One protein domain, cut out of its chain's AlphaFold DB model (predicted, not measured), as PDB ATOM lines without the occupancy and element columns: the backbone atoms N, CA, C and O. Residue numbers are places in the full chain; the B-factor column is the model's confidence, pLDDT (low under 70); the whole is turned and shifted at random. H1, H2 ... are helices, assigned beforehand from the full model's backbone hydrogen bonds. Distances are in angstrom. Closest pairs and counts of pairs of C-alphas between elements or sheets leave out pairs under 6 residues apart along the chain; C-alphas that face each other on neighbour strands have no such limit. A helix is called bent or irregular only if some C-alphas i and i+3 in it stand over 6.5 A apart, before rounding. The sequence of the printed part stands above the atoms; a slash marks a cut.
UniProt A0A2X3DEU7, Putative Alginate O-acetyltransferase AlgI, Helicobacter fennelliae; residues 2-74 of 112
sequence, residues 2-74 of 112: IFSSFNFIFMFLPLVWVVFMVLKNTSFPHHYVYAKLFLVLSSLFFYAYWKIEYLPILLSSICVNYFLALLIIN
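This is residues 2 to 74 of the 112 residues of the protein "Putative Alginate O-acetyltransferase AlgI" of Helicobacter fennelliae (UniProt A0A2X3DEU7). Three helices make a flat, open zigzag: H1 and H2 form a helical hairpin, side by side and closest near the link that joins them, and H3 swings away from the far end of H2, so that H2 and H3 make a V. Most of H3 sticks out as a free arm, residues 60 to 73 of it, together with residue 74. The printed part has 73 residues with three named helices, H1, H2 and H3 in that order, and no named strand; its class is all helix. The whole is loose, with a radius of gyration of the C-alphas of 15.4 A, and the C-alphas span 38 by 35 by 16 A.

Begin with H1, residues 6 to 25, which shares the greatest length in residues with H3, residues 54 to 73; between them in the chain is H2, residues 31 to 48. H1 touches H2 with residues 16 to 25 alone; look at Leu 23 and Ala 35, whose C-alphas are the closest of the two helices at 5.4 A. H1 and H2 are a hairpin, running opposite ways at a shallow tilt of 19 degrees. At the other end of H2, residues 44 to 48 alone touch H3, which meets them with residues 54 to 55 alone. Their closest C-alphas are those of Ala 48 and Leu 55, 5.8 A apart. H2 and H3 run opposite ways at a steep tilt of 51 degrees. H1 and H3 are apart. In H2 and H3 every O i to N i+4 pair is within hydrogen-bond range, and in H1 14 of 16 are.

Find C-alpha 6 at (86.331, 123.191, 122.513); from there H1 runs 28.0 A to C-alpha 25 at (85.523, 121.816, 94.568). H1 is neither bent nor irregular, but only just: C-alphas 10 and 13 are 6.3 A apart. H2 returns from C-alpha 31 to C-alpha 48, 25.4 A. H3 runs 28.3 A from C-alpha 54 to C-alpha 73 at (100.337, 152.996, 97.754).

The two C-alphas farthest apart are those of Phe 6 and Asn 74, at 44.1 A. Without residues 60 to 74, which stand free, the body has 58 residues and spans 37 by 27 by 10 A. The links from H1 to H2 and from H2 to H3 are tight, with 5 residues each. The printed part has no cut from residue 2 to residue 74. Its mean pLDDT is 88.0, and no printed residue is under 70.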
ATOM      1  N   ILE A   2      84.725 131.908 122.723       74.12
ATOM      2  CA  ILE A   2      86.162 132.177 122.876       74.12
ATOM      3  C   ILE A   2      86.924 131.237 121.931       74.12
ATOM      4  O   ILE A   2      86.552 130.069 121.808       74.12
ATOM      5  N   PHE A   3      87.977 131.724 121.268       74.19
ATOM      6  CA  PHE A   3      88.808 130.914 120.360       74.19
ATOM      7  C   PHE A   3      89.393 129.661 121.042       74.19
ATOM      8  O   PHE A   3      89.549 128.627 120.408       74.19
ATOM      9  N   SER A   4      89.640 129.728 122.353       81.25
ATOM     10  CA  SER A   4      90.083 128.602 123.192       81.25
ATOM     11  C   SER A   4      88.979 127.588 123.536       81.25
ATOM     12  O   SER A   4      89.251 126.603 124.218       81.25
ATOM     13  N   SER A   5      87.721 127.818 123.146       88.12
ATOM     14  CA  SER A   5      86.633 126.894 123.487       88.12
ATOM     15  C   SER A   5      86.664 125.637 122.614       88.12
ATOM     16  O   SER A   5      86.842 125.712 121.399       88.12
ATOM     17  N   PHE A   6      86.408 124.475 123.221       91.06
ATOM     18  CA  PHE A   6      86.331 123.191 122.513       91.06
ATOM     19  C   PHE A   6      85.301 123.202 121.376       91.06
ATOM     20  O   PHE A   6      85.574 122.696 120.291       91.06
ATOM     21  N   ASN A   7      84.155 123.859 121.587       87.81
ATOM     22  CA  ASN A   7      83.112 124.003 120.569       87.81
ATOM     23  C   ASN A   7      83.618 124.724 119.308       87.81
ATOM     24  O   ASN A   7      83.224 124.378 118.197       87.81
ATOM     25  N   PHE A   8      84.514 125.706 119.445       88.12
ATOM     26  CA  PHE A   8      85.088 126.383 118.284       88.12
ATOM     27  C   PHE A   8      86.007 125.452 117.481       88.12
ATOM     28  O   PHE A   8      85.865 125.337 116.265       88.12
ATOM     29  N   ILE A   9      86.915 124.754 118.162       90.38
ATOM     30  CA  ILE A   9      87.931 123.911 117.516       90.38
ATOM     31  C   ILE A   9      87.293 122.687 116.851       90.38
ATOM     32  O   ILE A   9      87.637 122.366 115.719       90.38
ATOM     33  N   PHE A  10      86.355 122.023 117.531       92.94
ATOM     34  CA  PHE A  10      85.803 120.740 117.081       92.94
ATOM     35  C   PHE A  10      84.487 120.840 116.314       92.94
ATOM     36  O   PHE A  10      84.118 119.882 115.644       92.94
ATOM     37  N   MET A  11      83.773 121.964 116.391       90.94
ATOM     38  CA  MET A  11      82.518 122.135 115.659       90.94
ATOM     39  C   MET A  11      82.666 123.181 114.563       90.94
ATOM     40  O   MET A  11      82.496 122.872 113.388       90.94
ATOM     41  N   PHE A  12      83.035 124.408 114.928       91.31
ATOM     42  CA  PHE A  12      83.090 125.514 113.977       91.31
ATOM     43  C   PHE A  12      84.197 125.335 112.929       91.31
ATOM     44  O   PHE A  12      83.917 125.408 111.736       91.31
ATOM     45  N   LEU A  13      85.435 125.054 113.347       91.31
ATOM     46  CA  LEU A  13      86.571 124.897 112.431       91.31
ATOM     47  C   LEU A  13      86.357 123.802 111.367       91.31
ATOM     48  O   LEU A  13      86.475 124.113 110.179       91.31
ATOM     49  N   PRO A  14      86.015 122.549 111.735       93.88
ATOM     50  CA  PRO A  14      85.788 121.501 110.747       93.88
ATOM     51  C   PRO A  14      84.561 121.785 109.881       93.88
ATOM     52  O   PRO A  14      84.620 121.533 108.682       93.88
ATOM     53  N   LEU A  15      83.487 122.367 110.428       94.56
ATOM     54  CA  LEU A  15      82.312 122.754 109.639       94.56
ATOM     55  C   LEU A  15      82.683 123.769 108.549       94.56
ATOM     56  O   LEU A  15      82.375 123.567 107.374       94.56
ATOM     57  N   VAL A  16      83.366 124.852 108.926       94.62
ATOM     58  CA  VAL A  16      83.781 125.912 107.995       94.62
ATOM     59  C   VAL A  16      84.748 125.364 106.956       94.62
ATOM     60  O   VAL A  16      84.622 125.680 105.774       94.62
ATOM     61  N   TRP A  17      85.675 124.503 107.374       94.44
ATOM     62  CA  TRP A  17      86.619 123.857 106.472       94.44
ATOM     63  C   TRP A  17      85.926 122.936 105.463       94.44
ATOM     64  O   TRP A  17      86.199 123.042 104.268       94.44
ATOM     65  N   VAL A  18      84.982 122.099 105.904       95.31
ATOM     66  CA  VAL A  18      84.204 121.215 105.021       95.31
ATOM     67  C   VAL A  18      83.411 122.032 104.006       95.31
ATOM     68  O   VAL A  18      83.524 121.785 102.806       95.31
ATOM     69  N   VAL A  19      82.664 123.047 104.450       93.06
ATOM     70  CA  VAL A  19      81.884 123.904 103.541       93.06
ATOM     71  C   VAL A  19      82.806 124.631 102.561       93.06
ATOM     72  O   VAL A  19      82.523 124.664 101.364       93.06
ATOM     73  N   PHE A  20      83.948 125.143 103.022       92.69
ATOM     74  CA  PHE A  20      84.946 125.756 102.149       92.69
ATOM     75  C   PHE A  20      85.477 124.777 101.094       92.69
ATOM     76  O   PHE A  20      85.567 125.142  99.922       92.69
ATOM     77  N   MET A  21      85.803 123.537 101.473       90.81
ATOM     78  CA  MET A  21      86.269 122.528 100.519       90.81
ATOM     79  C   MET A  21      85.189 122.166  99.500       90.81
ATOM     80  O   MET A  21      85.514 122.054  98.319       90.81
ATOM     81  N   VAL A  22      83.929 122.047  99.926       91.62
ATOM     82  CA  VAL A  22      82.794 121.806  99.026       91.62
ATOM     83  C   VAL A  22      82.652 122.962  98.037       91.62
ATOM     84  O   VAL A  22      82.702 122.727  96.836       91.62
ATOM     85  N   LEU A  23      82.580 124.211  98.510       88.19
ATOM     86  CA  LEU A  23      82.457 125.395  97.645       88.19
ATOM     87  C   LEU A  23      83.644 125.548  96.684       88.19
ATOM     88  O   LEU A  23      83.461 125.982  95.549       88.19
ATOM     89  N   LYS A  24      84.852 125.189  97.129       86.94
ATOM     90  CA  LYS A  24      86.066 125.210  96.304       86.94
ATOM     91  C   LYS A  24      86.048 124.130  95.219       86.94
ATOM     92  O   LYS A  24      86.616 124.356  94.159       86.94
ATOM     93  N   ASN A  25      85.466 122.961  95.483       83.56
ATOM     94  CA  ASN A  25      85.523 121.816  94.568       83.56
ATOM     95  C   ASN A  25      84.395 121.802  93.526       83.56
ATOM     96  O   ASN A  25      84.376 120.945  92.646       83.56
ATOM     97  N   THR A  26      83.443 122.728  93.611       81.81
ATOM     98  CA  THR A  26      82.336 122.801  92.656       81.81
ATOM     99  C   THR A  26      82.749 123.547  91.384       81.81
ATOM    100  O   THR A  26      83.242 124.669  91.463       81.81
ATOM    101  N   SER A  27      82.481 122.973  90.203       75.94
ATOM    102  CA  SER A  27      82.823 123.523  88.871       75.94
ATOM    103  C   SER A  27      82.035 124.779  88.444       75.94
ATOM    104  O   SER A  27      81.826 125.007  87.253       75.94
ATOM    105  N   PHE A  28      81.562 125.607  89.378       77.19
ATOM    106  CA  PHE A  28      80.844 126.835  89.036       77.19
ATOM    107  C   PHE A  28      81.805 127.952  88.587       77.19
ATOM    108  O   PHE A  28      82.877 128.136  89.180       77.19
ATOM    109  N   PRO A  29      81.424 128.783  87.598       71.44
ATOM    110  CA  PRO A  29      82.155 130.015  87.322       71.44
ATOM    111  C   PRO A  29      82.189 130.874  88.598       71.44
ATOM    112  O   PRO A  29      81.187 131.028  89.292       71.44
ATOM    113  N   HIS A  30      83.371 131.386  88.948       79.75
ATOM    114  CA  HIS A  30      83.631 132.151  90.182       79.75
ATOM    115  C   HIS A  30      83.473 131.413  91.528       79.75
ATOM    116  O   HIS A  30      83.533 132.064  92.570       79.75
ATOM    117  N   HIS A  31      83.383 130.078  91.552       80.94
ATOM    118  CA  HIS A  31      83.454 129.234  92.765       80.94
ATOM    119  C   HIS A  31      84.482 129.706  93.820       80.94
ATOM    120  O   HIS A  31      84.162 129.821  95.004       80.94
ATOM    121  N   TYR A  32      85.689 130.095  93.396       84.44
ATOM    122  CA  TYR A  32      86.730 130.592  94.303       84.44
ATOM    123  C   TYR A  32      86.370 131.907  95.020       84.44
ATOM    124  O   TYR A  32      86.764 132.113  96.169       84.44
ATOM    125  N   VAL A  33      85.611 132.799  94.376       88.69
ATOM    126  CA  VAL A  33      85.155 134.061  94.984       88.69
ATOM    127  C   VAL A  33      84.144 133.771  96.089       88.69
ATOM    128  O   VAL A  33      84.289 134.287  97.195       88.69
ATOM    129  N   TYR A  34      83.177 132.891  95.825       88.75
ATOM    130  CA  TYR A  34      82.187 132.482  96.822       88.75
ATOM    131  C   TYR A  34      82.831 131.755  98.003       88.75
ATOM    132  O   TYR A  34      82.485 132.031  99.150       88.75
ATOM    133  N   ALA A  35      83.822 130.895  97.748       89.94
ATOM    134  CA  ALA A  35      84.566 130.203  98.798       89.94
ATOM    135  C   ALA A  35      85.309 131.186  99.725       89.94
ATOM    136  O   ALA A  35      85.254 131.051 100.949       89.94
ATOM    137  N   LYS A  36      85.956 132.221  99.164       90.12
ATOM    138  CA  LYS A  36      86.570 133.293  99.965       90.12
ATOM    139  C   LYS A  36      85.537 134.109 100.733       90.12
ATOM    140  O   LYS A  36      85.759 134.403 101.904       90.12
ATOM    141  N   LEU A  37      84.433 134.480 100.084       92.88
ATOM    142  CA  LEU A  37      83.381 135.271 100.716       92.88
ATOM    143  C   LEU A  37      82.782 134.517 101.906       92.88
ATOM    144  O   LEU A  37      82.612 135.102 102.969       92.88
ATOM    145  N   PHE A  38      82.554 133.210 101.764       93.31
ATOM    146  CA  PHE A  38      82.124 132.346 102.859       93.31
ATOM    147  C   PHE A  38      83.117 132.358 104.030       93.31
ATOM    148  O   PHE A  38      82.703 132.507 105.175       93.31
ATOM    149  N   LEU A  39      84.421 132.275 103.756       92.00
ATOM    150  CA  LEU A  39      85.474 132.363 104.777       92.00
ATOM    151  C   LEU A  39      85.435 133.696 105.537       92.00
ATOM    152  O   LEU A  39      85.508 133.715 106.768       92.00
ATOM    153  N   VAL A  40      85.275 134.807 104.814       92.50
ATOM    154  CA  VAL A  40      85.162 136.146 105.411       92.50
ATOM    155  C   VAL A  40      83.894 136.256 106.255       92.50
ATOM    156  O   VAL A  40      83.969 136.675 107.407       92.50
ATOM    157  N   LEU A  41      82.745 135.840 105.721       92.75
ATOM    158  CA  LEU A  41      81.463 135.872 106.431       92.75
ATOM    159  C   LEU A  41      81.473 134.978 107.670       92.75
ATOM    160  O   LEU A  41      80.957 135.371 108.710       92.75
ATOM    161  N   SER A  42      82.087 133.802 107.578       91.50
ATOM    162  CA  SER A  42      82.239 132.878 108.696       91.50
ATOM    163  C   SER A  42      83.076 133.494 109.821       91.50
ATOM    164  O   SER A  42      82.661 133.471 110.982       91.50
ATOM    165  N   SER A  43      84.203 134.129 109.479       88.44
ATOM    166  CA  SER A  43      85.005 134.900 110.435       88.44
ATOM    167  C   SER A  43      84.177 136.020 111.072       88.44
ATOM    168  O   SER A  43      84.135 136.166 112.294       88.44
ATOM    169  N   LEU A  44      83.428 136.761 110.255       88.88
ATOM    170  CA  LEU A  44      82.605 137.870 110.720       88.88
ATOM    171  C   LEU A  44      81.483 137.423 111.663       88.88
ATOM    172  O   LEU A  44      81.253 138.049 112.696       88.88
ATOM    173  N   PHE A  45      80.835 136.301 111.355       88.56
ATOM    174  CA  PHE A  45      79.827 135.680 112.207       88.56
ATOM    175  C   PHE A  45      80.412 135.266 113.561       88.56
ATOM    176  O   PHE A  45      79.798 135.505 114.603       88.56
ATOM    177  N   PHE A  46      81.623 134.705 113.569       86.25
ATOM    178  CA  PHE A  46      82.308 134.347 114.809       86.25
ATOM    179  C   PHE A  46      82.572 135.572 115.700       86.25
ATOM    180  O   PHE A  46      82.336 135.507 116.911       86.25
ATOM    181  N   TYR A  47      82.994 136.698 115.114       84.75
ATOM    182  CA  TYR A  47      83.167 137.961 115.842       84.75
ATOM    183  C   TYR A  47      81.834 138.530 116.353       84.75
ATOM    184  O   TYR A  47      81.746 138.960 117.506       84.75
ATOM    185  N   ALA A  48      80.780 138.479 115.533       86.69
ATOM    186  CA  ALA A  48      79.449 138.969 115.891       86.69
ATOM    187  C   ALA A  48      78.809 138.180 117.045       86.69
ATOM    188  O   ALA A  48      78.067 138.752 117.841       86.69
ATOM    189  N   TYR A  49      79.121 136.885 117.170       84.00
ATOM    190  CA  TYR A  49      78.551 135.998 118.189       84.00
ATOM    191  C   TYR A  49      78.794 136.484 119.627       84.00
ATOM    192  O   TYR A  49      78.006 136.182 120.518       84.00
ATOM    193  N   TRP A  50      79.904 137.180 119.896       76.94
ATOM    194  CA  TRP A  50      80.219 137.623 121.258       76.94
ATOM    195  C   TRP A  50      79.561 138.964 121.587       76.94
ATOM    196  O   TRP A  50      78.850 139.080 122.585       76.94
ATOM    197  N   LYS A  51      79.776 139.965 120.731       81.56
ATOM    198  CA  LYS A  51      79.215 141.313 120.862       81.56
ATOM    199  C   LYS A  51      79.099 141.945 119.479       81.56
ATOM    200  O   LYS A  51      80.089 142.399 118.909       81.56
ATOM    201  N   ILE A  52      77.871 142.007 118.969       86.94
ATOM    202  CA  ILE A  52      77.551 142.580 117.653       86.94
ATOM    203  C   ILE A  52      78.017 144.044 117.560       86.94
ATOM    204  O   ILE A  52      78.457 144.469 116.501       86.94
ATOM    205  N   GLU A  53      78.010 144.780 118.675       89.06
ATOM    206  CA  GLU A  53      78.470 146.175 118.775       89.06
ATOM    207  C   GLU A  53      79.939 146.382 118.366       89.06
ATOM    208  O   GLU A  53      80.276 147.421 117.800       89.06
ATOM    209  N   TYR A  54      80.820 145.402 118.591       87.25
ATOM    210  CA  TYR A  54      82.231 145.519 118.200       87.25
ATOM    211  C   TYR A  54      82.466 145.227 116.719       87.25
ATOM    212  O   TYR A  54      83.503 145.606 116.173       87.25
ATOM    213  N   LEU A  55      81.507 144.590 116.049       88.06
ATOM    214  CA  LEU A  55      81.608 144.254 114.637       88.06
ATOM    215  C   LEU A  55      81.708 145.486 113.717       88.06
ATOM    216  O   LEU A  55      82.653 145.533 112.927       88.06
ATOM    217  N   PRO A  56      80.814 146.495 113.796       87.88
ATOM    218  CA  PRO A  56      80.925 147.689 112.961       87.88
ATOM    219  C   PRO A  56      82.179 148.504 113.287       87.88
ATOM    220  O   PRO A  56      82.767 149.088 112.381       87.88
ATOM    221  N   ILE A  57      82.629 148.503 114.545       89.12
ATOM    222  CA  ILE A  57      83.855 149.193 114.972       89.12
ATOM    223  C   ILE A  57      85.084 148.540 114.326       89.12
ATOM    224  O   ILE A  57      85.922 149.231 113.743       89.12
ATOM    225  N   LEU A  58      85.163 147.206 114.360       89.06
ATOM    226  CA  LEU A  58      86.218 146.433 113.702       89.06
ATOM    227  C   LEU A  58      86.203 146.653 112.182       89.06
ATOM    228  O   LEU A  58      87.245 146.945 111.593       89.06
ATOM    229  N   LEU A  59      85.029 146.549 111.546       91.12
ATOM    230  CA  LEU A  59      84.887 146.774 110.105       91.12
ATOM    231  C   LEU A  59      85.322 148.182 109.717       91.12
ATOM    232  O   LEU A  59      86.085 148.346 108.769       91.12
ATOM    233  N   SER A  60      84.861 149.186 110.465       92.69
ATOM    234  CA  SER A  60      85.216 150.584 110.239       92.69
ATOM    235  C   SER A  60      86.729 150.775 110.311       92.69
ATOM    236  O   SER A  60      87.310 151.360 109.398       92.69
ATOM    237  N   SER A  61      87.386 150.194 111.318       94.25
ATOM    238  CA  SER A  61      88.844 150.247 111.458       94.25
ATOM    239  C   SER A  61      89.568 149.628 110.257       94.25
ATOM    240  O   SER A  61      90.437 150.272 109.667       94.25
ATOM    241  N   ILE A  62      89.175 148.419 109.841       92.06
ATOM    242  CA  ILE A  62      89.778 147.733 108.687       92.06
ATOM    243  C   ILE A  62      89.556 148.539 107.404       92.06
ATOM    244  O   ILE A  62      90.495 148.721 106.630       92.06
ATOM    245  N   CYS A  63      88.343 149.054 107.184       93.81
ATOM    246  CA  CYS A  63      88.010 149.860 106.013       93.81
ATOM    247  C   CYS A  63      88.839 151.144 105.966       93.81
ATOM    248  O   CYS A  63      89.485 151.407 104.954       93.81
ATOM    249  N   VAL A  64      88.860 151.920 107.051       94.44
ATOM    250  CA  VAL A  64      89.632 153.167 107.139       94.44
ATOM    251  C   VAL A  64      91.115 152.891 106.898       94.44
ATOM    252  O   VAL A  64      91.731 153.562 106.071       94.44
ATOM    253  N   ASN A  65      91.672 151.857 107.534       94.62
ATOM    254  CA  ASN A  65      93.070 151.472 107.351       94.62
ATOM    255  C   ASN A  65      93.376 151.043 105.907       94.62
ATOM    256  O   ASN A  65      94.401 151.418 105.345       94.62
ATOM    257  N   TYR A  66      92.470 150.298 105.276       91.81
ATOM    258  CA  TYR A  66      92.612 149.897 103.880       91.81
ATOM    259  C   TYR A  66      92.561 151.101 102.927       91.81
ATOM    260  O   TYR A  66      93.383 151.195 102.017       91.81
ATOM    261  N   PHE A  67      91.658 152.060 103.157       91.19
ATOM    262  CA  PHE A  67      91.600 153.299 102.374       91.19
ATOM    263  C   PHE A  67      92.859 154.153 102.542       91.19
ATOM    264  O   PHE A  67      93.401 154.632 101.545       91.19
ATOM    265  N   LEU A  68      93.362 154.299 103.771       90.56
ATOM    266  CA  LEU A  68      94.637 154.965 104.053       90.56
ATOM    267  C   LEU A  68      95.798 154.277 103.323       90.56
ATOM    268  O   LEU A  68      96.592 154.946 102.666       90.56
ATOM    269  N   ALA A  69      95.870 152.946 103.370       89.56
ATOM    270  CA  ALA A  69      96.896 152.189 102.661       89.56
ATOM    271  C   ALA A  69      96.811 152.392 101.138       89.56
ATOM    272  O   ALA A  69      97.836 152.611 100.496       89.56
ATOM    273  N   LEU A  70      95.609 152.392 100.552       86.88
ATOM    274  CA  LEU A  70      95.421 152.685  99.125       86.88
ATOM    275  C   LEU A  70      95.875 154.101  98.751       86.88
ATOM    276  O   LEU A  70      96.467 154.280  97.682       86.88
ATOM    277  N   LEU A  71      95.621 155.078  99.627       85.81
ATOM    278  CA  LEU A  71      96.074 156.463  99.484       85.81
ATOM    279  C   LEU A  71      97.613 156.526  99.442       85.81
ATOM    280  O   LEU A  71      98.189 157.184  98.579       85.81
ATOM    281  N   ILE A  72      98.278 155.787 100.330       87.31
ATOM    282  CA  ILE A  72      99.745 155.743 100.420       87.31
ATOM    283  C   ILE A  72     100.363 155.004  99.220       87.31
ATOM    284  O   ILE A  72     101.347 155.471  98.650       87.31
ATOM    285  N   ILE A  73      99.792 153.864  98.815       88.56
ATOM    286  CA  ILE A  73     100.337 152.996  97.754       88.56
ATOM    287  C   ILE A  73     100.183 153.621  96.358       88.56
ATOM    288  O   ILE A  73     101.028 153.399  95.492       88.56
ATOM    289  N   ASN A  74      99.133 154.418  96.122       73.00
ATOM    290  CA  ASN A  74      98.908 155.116  94.852       73.00
ATOM    291  C   ASN A  74      99.065 156.638  95.006       73.00
ATOM    292  O   ASN A  74      98.089 157.376  94.832       73.00
TER     293      ASN A  74